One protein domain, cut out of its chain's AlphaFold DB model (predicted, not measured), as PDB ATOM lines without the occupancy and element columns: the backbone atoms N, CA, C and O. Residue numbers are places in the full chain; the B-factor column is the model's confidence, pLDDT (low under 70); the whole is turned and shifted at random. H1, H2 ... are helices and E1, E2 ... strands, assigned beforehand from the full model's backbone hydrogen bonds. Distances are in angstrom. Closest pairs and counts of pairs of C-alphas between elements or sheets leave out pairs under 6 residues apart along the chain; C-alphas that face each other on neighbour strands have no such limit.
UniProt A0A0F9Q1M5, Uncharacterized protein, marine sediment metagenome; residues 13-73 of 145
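What this domain is: This is residues 13 to 73 of the 145 residues of an uncharacterized protein of marine sediment metagenome (UniProt A0A0F9Q1M5). Residues 13 to 33 of the long helix H1 stick out as an arm from a small head, where the short helix H2 packs on a three-stranded sheet. The printed part has 61 residues, in order H1 H2 E1 E2 E3, with an antiparallel sheet E1 E2 E3; the class is mixed. It is extended, with a radius of gyration of the C-alphas of 18.0 A and spans of 59 by 23 by 14 A.

How they stand to each other: H1, residues 13 to 35, and H2, residues 37 to 46, meet only through their link. In both helices every O i to N i+4 pair is within hydrogen-bond range. H2 is on the sheet; the closest C-alphas of H2 and E1, residues 53 to 55, are those of Ser 42 and Arg 53, 4.7 A apart. E1, E2, residues 58 to 63, and E3, residues 66 to 70, form a meander, each strand the antiparallel neighbour of the one before. In hairpin E1 and E2, N 53 and O 60 are 3.0 A apart; in hairpin E2 and E3, N 61 and O 69 are 2.9 A apart.

Where its parts are: H1 runs 33.2 A from C-alpha 13 at (-82.350, -1.505, 54.394); H2 measures 14.1 A, E1 6.6 A, E2 15.5 A, and E3 10.1 A to C-alpha 70 at (-34.182, -11.415, 47.383).

The domain as a whole: The farthest C-alphas, of Ile 13 and Asp 64, are 59.3 A apart. The printed part has no cut and no long link. Residues 13 to 16 have pLDDT under 70.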
ATOM      1  N   ILE A  13     -83.541  -1.796  53.587       56.94
ATOM      2  CA  ILE A  13     -82.350  -1.505  54.394       56.94
ATOM      3  C   ILE A  13     -81.672  -2.795  54.889       56.94
ATOM      4  O   ILE A  13     -80.447  -2.888  54.859       56.94
ATOM      5  N   TYR A  14     -82.445  -3.811  55.289       55.62
ATOM      6  CA  TYR A  14     -81.882  -5.080  55.765       55.62
ATOM      7  C   TYR A  14     -81.285  -5.916  54.625       55.62
ATOM      8  O   TYR A  14     -80.304  -6.617  54.854       55.62
ATOM      9  N   SER A  15     -81.812  -5.795  53.400       58.75
ATOM     10  CA  SER A  15     -81.282  -6.476  52.206       58.75
ATOM     11  C   SER A  15     -79.907  -5.932  51.810       58.75
ATOM     12  O   SER A  15     -78.963  -6.697  51.632       58.75
ATOM     13  N   VAL A  16     -79.767  -4.603  51.755       65.81
ATOM     14  CA  VAL A  16     -78.508  -3.934  51.377       65.81
ATOM     15  C   VAL A  16     -77.412  -4.167  52.421       65.81
ATOM     16  O   VAL A  16     -76.250  -4.379  52.070       65.81
ATOM     17  N   ALA A  17     -77.764  -4.171  53.711       71.31
ATOM     18  CA  ALA A  17     -76.817  -4.479  54.778       71.31
ATOM     19  C   ALA A  17     -76.277  -5.918  54.668       71.31
ATOM     20  O   ALA A  17     -75.074  -6.133  54.809       71.31
ATOM     21  N   LEU A  18     -77.144  -6.891  54.362       71.69
ATOM     22  CA  LEU A  18     -76.761  -8.299  54.216       71.69
ATOM     23  C   LEU A  18     -75.866  -8.533  52.993       71.69
ATOM     24  O   LEU A  18     -74.852  -9.223  53.096       71.69
ATOM     25  N   GLU A  19     -76.199  -7.916  51.857       75.25
ATOM     26  CA  GLU A  19     -75.372  -7.945  50.644       75.25
ATOM     27  C   GLU A  19     -73.992  -7.325  50.886       75.25
ATOM     28  O   GLU A  19     -72.977  -7.906  50.505       75.25
ATOM     29  N   THR A  20     -73.935  -6.187  51.584       81.62
ATOM     30  CA  THR A  20     -72.669  -5.517  51.909       81.62
ATOM     31  C   THR A  20     -71.780  -6.413  52.770       81.62
ATOM     32  O   THR A  20     -70.602  -6.593  52.462       81.62
ATOM     33  N   VAL A  21     -72.337  -7.038  53.813       84.94
ATOM     34  CA  VAL A  21     -71.598  -7.971  54.682       84.94
ATOM     35  C   VAL A  21     -71.086  -9.182  53.896       84.94
ATOM     36  O   VAL A  21     -69.926  -9.563  54.051       84.94
ATOM     37  N   LEU A  22     -71.906  -9.756  53.010       85.94
ATOM     38  CA  LEU A  22     -71.505 -10.875  52.150       85.94
ATOM     39  C   LEU A  22     -70.358 -10.506  51.204       85.94
ATOM     40  O   LEU A  22     -69.410 -11.279  51.056       85.94
ATOM     41  N   VAL A  23     -70.416  -9.324  50.586       86.69
ATOM     42  CA  VAL A  23     -69.361  -8.831  49.689       86.69
ATOM     43  C   VAL A  23     -68.061  -8.587  50.455       86.69
ATOM     44  O   VAL A  23     -66.999  -8.999  49.990       86.69
ATOM     45  N   VAL A  24     -68.128  -7.974  51.641       90.88
ATOM     46  CA  VAL A  24     -66.948  -7.725  52.485       90.88
ATOM     47  C   VAL A  24     -66.296  -9.042  52.908       90.88
ATOM     48  O   VAL A  24     -65.100  -9.226  52.675       90.88
ATOM     49  N   ALA A  25     -67.076  -9.991  53.429       88.88
ATOM     50  CA  ALA A  25     -66.574 -11.308  53.823       88.88
ATOM     51  C   ALA A  25     -65.992 -12.084  52.627       88.88
ATOM     52  O   ALA A  25     -64.951 -12.739  52.732       88.88
ATOM     53  N   GLY A  26     -66.630 -11.984  51.456       89.69
ATOM     54  CA  GLY A  26     -66.111 -12.539  50.210       89.69
ATOM     55  C   GLY A  26     -64.761 -11.932  49.821       89.69
ATOM     56  O   GLY A  26     -63.831 -12.668  49.487       89.69
ATOM     57  N   ALA A  27     -64.625 -10.609  49.915       91.00
ATOM     58  CA  ALA A  27     -63.382  -9.906  49.617       91.00
ATOM     59  C   ALA A  27     -62.253 -10.279  50.592       91.00
ATOM     60  O   ALA A  27     -61.118 -10.483  50.167       91.00
ATOM     61  N   GLU A  28     -62.541 -10.407  51.888       94.06
ATOM     62  CA  GLU A  28     -61.569 -10.868  52.887       94.06
ATOM     63  C   GLU A  28     -61.085 -12.287  52.598       94.06
ATOM     64  O   GLU A  28     -59.877 -12.528  52.571       94.06
ATOM     65  N   ARG A  29     -62.010 -13.204  52.289       93.50
ATOM     66  CA  ARG A  29     -61.672 -14.582  51.918       93.50
ATOM     67  C   ARG A  29     -60.763 -14.632  50.690       93.50
ATOM     68  O   ARG A  29     -59.787 -15.375  50.692       93.50
ATOM     69  N   LEU A  30     -61.056 -13.838  49.659       91.62
ATOM     70  CA  LEU A  30     -60.230 -13.779  48.448       91.62
ATOM     71  C   LEU A  30     -58.836 -13.208  48.729       91.62
ATOM     72  O   LEU A  30     -57.851 -13.757  48.245       91.62
ATOM     73  N   ARG A  31     -58.722 -12.160  49.556       89.81
ATOM     74  CA  ARG A  31     -57.415 -11.619  49.967       89.81
ATOM     75  C   ARG A  31     -56.615 -12.622  50.792       89.81
ATOM     76  O   ARG A  31     -55.406 -12.713  50.618       89.81
ATOM     77  N   ALA A  32     -57.268 -13.369  51.680       88.88
ATOM     78  CA  ALA A  32     -56.618 -14.423  52.450       88.88
ATOM     79  C   ALA A  32     -56.123 -15.557  51.539       88.88
ATOM     80  O   ALA A  32     -54.984 -15.992  51.679       88.88
ATOM     81  N   ALA A  33     -56.939 -15.979  50.568       88.81
ATOM     82  CA  ALA A  33     -56.548 -16.978  49.576       88.81
ATOM     83  C   ALA A  33     -55.365 -16.504  48.718       88.81
ATOM     84  O   ALA A  33     -54.432 -17.272  48.504       88.81
ATOM     85  N   ALA A  34     -55.364 -15.237  48.292       86.62
ATOM     86  CA  ALA A  34     -54.238 -14.642  47.578       86.62
ATOM     87  C   ALA A  34     -52.967 -14.630  48.441       86.62
ATOM     88  O   ALA A  34     -51.933 -15.094  47.998       86.62
ATOM     89  N   LYS A  35     -53.039 -14.211  49.710       86.56
ATOM     90  CA  LYS A  35     -51.874 -14.247  50.615       86.56
ATOM     91  C   LYS A  35     -51.348 -15.662  50.872       86.56
ATOM     92  O   LYS A  35     -50.169 -15.838  51.157       86.56
ATOM     93  N   ALA A  36     -52.213 -16.672  50.799       90.69
ATOM     94  CA  ALA A  36     -51.821 -18.059  51.012       90.69
ATOM     95  C   ALA A  36     -51.002 -18.645  49.847       90.69
ATOM     96  O   ALA A  36     -50.376 -19.690  50.033       90.69
ATOM     97  N   THR A  37     -50.959 -18.002  48.670       92.50
ATOM     98  CA  THR A  37     -50.188 -18.516  47.526       92.50
ATOM     99  C   THR A  37     -48.697 -18.586  47.818       92.50
ATOM    100  O   THR A  37     -48.052 -19.539  47.385       92.50
ATOM    101  N   ASP A  38     -48.166 -17.648  48.605       93.44
ATOM    102  CA  ASP A  38     -46.756 -17.629  49.010       93.44
ATOM    103  C   ASP A  38     -46.386 -18.909  49.767       93.44
ATOM    104  O   ASP A  38     -45.384 -19.560  49.464       93.44
ATOM    105  N   ALA A  39     -47.241 -19.324  50.706       92.69
ATOM    106  CA  ALA A  39     -47.060 -20.557  51.462       92.69
ATOM    107  C   ALA A  39     -47.192 -21.800  50.570       92.69
ATOM    108  O   ALA A  39     -46.388 -22.722  50.680       92.69
ATOM    109  N   VAL A  40     -48.177 -21.827  49.665       94.19
ATOM    110  CA  VAL A  40     -48.377 -22.956  48.742       94.19
ATOM    111  C   VAL A  40     -47.169 -23.135  47.821       94.19
ATOM    112  O   VAL A  40     -46.655 -24.248  47.711       94.19
ATOM    113  N   LEU A  41     -46.689 -22.056  47.196       94.00
ATOM    114  CA  LEU A  41     -45.536 -22.112  46.299       94.00
ATOM    115  C   LEU A  41     -44.250 -22.457  47.060       94.00
ATOM    116  O   LEU A  41     -43.494 -23.311  46.609       94.00
ATOM    117  N   SER A  42     -44.033 -21.875  48.243       94.75
ATOM    118  CA  SER A  42     -42.873 -22.215  49.081       94.75
ATOM    119  C   SER A  42     -42.857 -23.693  49.470       94.75
ATOM    120  O   SER A  42     -41.819 -24.343  49.378       94.75
ATOM    121  N   ASN A  43     -44.010 -24.253  49.847       93.88
ATOM    122  CA  ASN A  43     -44.120 -25.672  50.181       93.88
ATOM    123  C   ASN A  43     -43.864 -26.568  48.963       93.88
ATOM    124  O   ASN A  43     -43.226 -27.605  49.103       93.88
ATOM    125  N   ALA A  44     -44.334 -26.173  47.776       92.94
ATOM    126  CA  ALA A  44     -44.081 -26.921  46.548       92.94
ATOM    127  C   ALA A  44     -42.585 -26.951  46.192       92.94
ATOM    128  O   ALA A  44     -42.069 -28.007  45.834       92.94
ATOM    129  N   LEU A  45     -41.884 -25.822  46.342       92.00
ATOM    130  CA  LEU A  45     -40.439 -25.724  46.110       92.00
ATOM    131  C   LEU A  45     -39.630 -26.538  47.130       92.00
ATOM    132  O   LEU A  45     -38.669 -27.207  46.759       92.00
ATOM    133  N   ALA A  46     -40.044 -26.549  48.399       90.56
ATOM    134  CA  ALA A  46     -39.338 -27.279  49.452       90.56
ATOM    135  C   ALA A  46     -39.261 -28.797  49.194       90.56
ATOM    136  O   ALA A  46     -38.286 -29.438  49.581       90.56
ATOM    137  N   VAL A  47     -40.262 -29.378  48.520       88.56
ATOM    138  CA  VAL A  47     -40.280 -30.814  48.179       88.56
ATOM    139  C   VAL A  47     -39.228 -31.168  47.123       88.56
ATOM    140  O   VAL A  47     -38.795 -32.314  47.067       88.56
ATOM    141  N   THR A  48     -38.790 -30.207  46.305       84.00
ATOM    142  CA  THR A  48     -37.804 -30.440  45.239       84.00
ATOM    143  C   THR A  48     -36.363 -30.194  45.685       84.00
ATOM    144  O   THR A  48     -35.502 -30.062  44.826       84.00
ATOM    145  N   GLY A  49     -36.111 -29.982  46.983       84.00
ATOM    146  CA  GLY A  49     -34.796 -29.543  47.469       84.00
ATOM    147  C   GLY A  49     -34.449 -28.091  47.108       84.00
ATOM    148  O   GLY A  49     -33.348 -27.626  47.395       84.00
ATOM    149  N   CYS A  50     -35.384 -27.333  46.514       89.31
ATOM    150  CA  CYS A  50     -35.114 -25.971  46.073       89.31
ATOM    151  C   CYS A  50     -34.867 -25.036  47.268       89.31
ATOM    152  O   CYS A  50     -35.727 -24.931  48.146       89.31
ATOM    153  N   PRO A  51     -33.739 -24.296  47.306       91.88
ATOM    154  CA  PRO A  51     -33.431 -23.401  48.421       91.88
ATOM    155  C   PRO A  51     -34.258 -22.105  48.395       91.88
ATOM    156  O   PRO A  51     -34.165 -21.291  49.319       91.88
ATOM    157  N   LEU A  52     -35.032 -21.873  47.328       95.06
ATOM    158  CA  LEU A  52     -35.862 -20.686  47.166       95.06
ATOM    159  C   LEU A  52     -37.198 -20.843  47.892       95.06
ATOM    160  O   LEU A  52     -37.828 -21.898  47.874       95.06
ATOM    161  N   ARG A  53     -37.678 -19.737  48.452       95.69
ATOM    162  CA  ARG A  53     -39.018 -19.614  49.038       95.69
ATOM    163  C   ARG A  53     -39.645 -18.287  48.644       95.69
ATOM    164  O   ARG A  53     -38.959 -17.413  48.121       95.69
ATOM    165  N   VAL A  54     -40.937 -18.130  48.890       95.12
ATOM    166  CA  VAL A  54     -41.669 -16.897  48.604       95.12
ATOM    167  C   VAL A  54     -41.947 -16.158  49.903       95.12
ATOM    168  O   VAL A  54     -42.530 -16.715  50.830       95.12
ATOM    169  N   GLU A  55     -41.551 -14.892  49.956       93.12
ATOM    170  CA  GLU A  55     -41.899 -13.969  51.030       93.12
ATOM    171  C   GLU A  55     -42.375 -12.653  50.423       93.12
ATOM    172  O   GLU A  55     -41.668 -12.054  49.609       93.12
ATOM    173  N   ALA A  56     -43.564 -12.203  50.831       89.88
ATOM    174  CA  ALA A  56     -44.177 -10.979  50.324       89.88
ATOM    175  C   ALA A  56     -44.164 -10.933  48.784       89.88
ATOM    176  O   ALA A  56     -43.662  -9.980  48.188       89.88
ATOM    177  N   GLU A  57     -44.680 -11.998  48.158       90.88
ATOM    178  CA  GLU A  57     -44.832 -12.141  46.701       90.88
ATOM    179  C   GLU A  57     -43.505 -12.227  45.914       90.88
ATOM    180  O   GLU A  57     -43.501 -12.205  44.681       90.88
ATOM    181  N   ARG A  58     -42.352 -12.340  46.590       94.19
ATOM    182  CA  ARG A  58     -41.027 -12.389  45.951       94.19
ATOM    183  C   ARG A  58     -40.233 -13.622  46.349       94.19
ATOM    184  O   ARG A  58     -40.286 -14.070  47.489       94.19
ATOM    185  N   LEU A  59     -39.432 -14.130  45.410       95.50
ATOM    186  CA  LEU A  59     -38.474 -15.198  45.689       95.50
ATOM    187  C   LEU A  59     -37.330 -14.683  46.567       95.50
ATOM    188  O   LEU A  59     -36.676 -13.686  46.237       95.50
ATOM    189  N   VAL A  60     -37.066 -15.404  47.649       96.50
ATOM    190  CA  VAL A  60     -35.964 -15.166  48.577       96.50
ATOM    191  C   VAL A  60     -35.160 -16.443  48.805       96.50
ATOM    192  O   VAL A  60     -35.662 -17.555  48.632       96.50
ATOM    193  N   VAL A  61     -33.909 -16.273  49.216       96.06
ATOM    194  CA  VAL A  61     -32.983 -17.346  49.579       96.06
ATOM    195  C   VAL A  61     -32.179 -16.946  50.813       96.06
ATOM    196  O   VAL A  61     -31.933 -15.760  51.055       96.06
ATOM    197  N   THR A  62     -31.767 -17.940  51.596       94.38
ATOM    198  CA  THR A  62     -30.839 -17.729  52.711       94.38
ATOM    199  C   THR A  62     -29.427 -17.544  52.173       94.38
ATOM    200  O   THR A  62     -28.925 -18.385  51.433       94.38
ATOM    201  N   THR A  63     -28.782 -16.448  52.566       92.25
ATOM    202  CA  THR A  63     -27.378 -16.152  52.252       92.25
ATOM    203  C   THR A  63     -26.628 -15.776  53.529       92.25
ATOM    204  O   THR A  63     -27.198 -15.741  54.621       92.25
ATOM    205  N   ASP A  64     -25.347 -15.448  53.396       90.56
ATOM    206  CA  ASP A  64     -24.539 -14.846  54.457       90.56
ATOM    207  C   ASP A  64     -25.054 -13.465  54.908       90.56
ATOM    208  O   ASP A  64     -24.843 -13.072  56.055       90.56
ATOM    209  N   ARG A  65     -25.781 -12.743  54.042       89.94
ATOM    210  CA  ARG A  65     -26.390 -11.433  54.345       89.94
ATOM    211  C   ARG A  65     -27.626 -11.545  55.237       89.94
ATOM    212  O   ARG A  65     -28.057 -10.547  55.810       89.94
ATOM    213  N   GLY A  66     -28.211 -12.737  55.339       92.44
ATOM    214  CA  GLY A  66     -29.379 -13.006  56.165       92.44
ATOM    215  C   GLY A  66     -30.328 -14.039  55.558       92.44
ATOM    216  O   GLY A  66     -30.140 -14.494  54.425       92.44
ATOM    217  N   PRO A  67     -31.389 -14.400  56.302       91.50
ATOM    218  CA  PRO A  67     -32.305 -15.448  55.883       91.50
ATOM    219  C   PRO A  67     -33.096 -15.057  54.633       91.50
ATOM    220  O   PRO A  67     -33.318 -15.911  53.786       91.50
ATOM    221  N   SER A  68     -33.520 -13.799  54.486       94.81
ATOM    222  CA  SER A  68     -34.449 -13.345  53.433       94.81
ATOM    223  C   SER A  68     -33.781 -12.412  52.425       94.81
ATOM    224  O   SER A  68     -34.141 -11.243  52.313       94.81
ATOM    225  N   THR A  69     -32.789 -12.912  51.690       96.44
ATOM    226  CA  THR A  69     -32.201 -12.148  50.579       96.44
ATOM    227  C   THR A  69     -33.043 -12.347  49.327       96.44
ATOM    228  O   THR A  69     -33.320 -13.489  48.966       96.44
ATOM    229  N   PHE A  70     -33.442 -11.273  48.638       96.44
ATOM    230  CA  PHE A  70     -34.182 -11.415  47.383       96.44
ATOM    231  C   PHE A  70     -33.321 -12.094  46.319       96.44
ATOM    232  O   PHE A  70     -32.191 -11.688  46.066       96.44
ATOM    233  N   TYR A  71     -33.894 -13.077  45.625       95.56
ATOM    234  CA  TYR A  71     -33.219 -13.765  44.522       95.56
ATOM    235  C   TYR A  71     -32.767 -12.795  43.415       95.56
ATOM    236  O   TYR A  71     -31.729 -12.985  42.788       95.56
ATOM    237  N   ALA A  72     -33.532 -11.722  43.198       94.94
ATOM    238  CA  ALA A  72     -33.211 -10.684  42.220       94.94
ATOM    239  C   ALA A  72     -31.967  -9.848  42.584       94.94
ATOM    240  O   ALA A  72     -31.378  -9.246  41.691       94.94
ATOM    241  N   ASP A  73     -31.569  -9.830  43.859       95.00
ATOM    242  CA  ASP A  73     -30.431  -9.045  44.357       95.00
ATOM    243  C   ASP A  73     -29.129  -9.866  44.383       95.00
ATOM    244  O   ASP A  73     -28.058  -9.363  44.741       95.00
TER     245      ASP A  73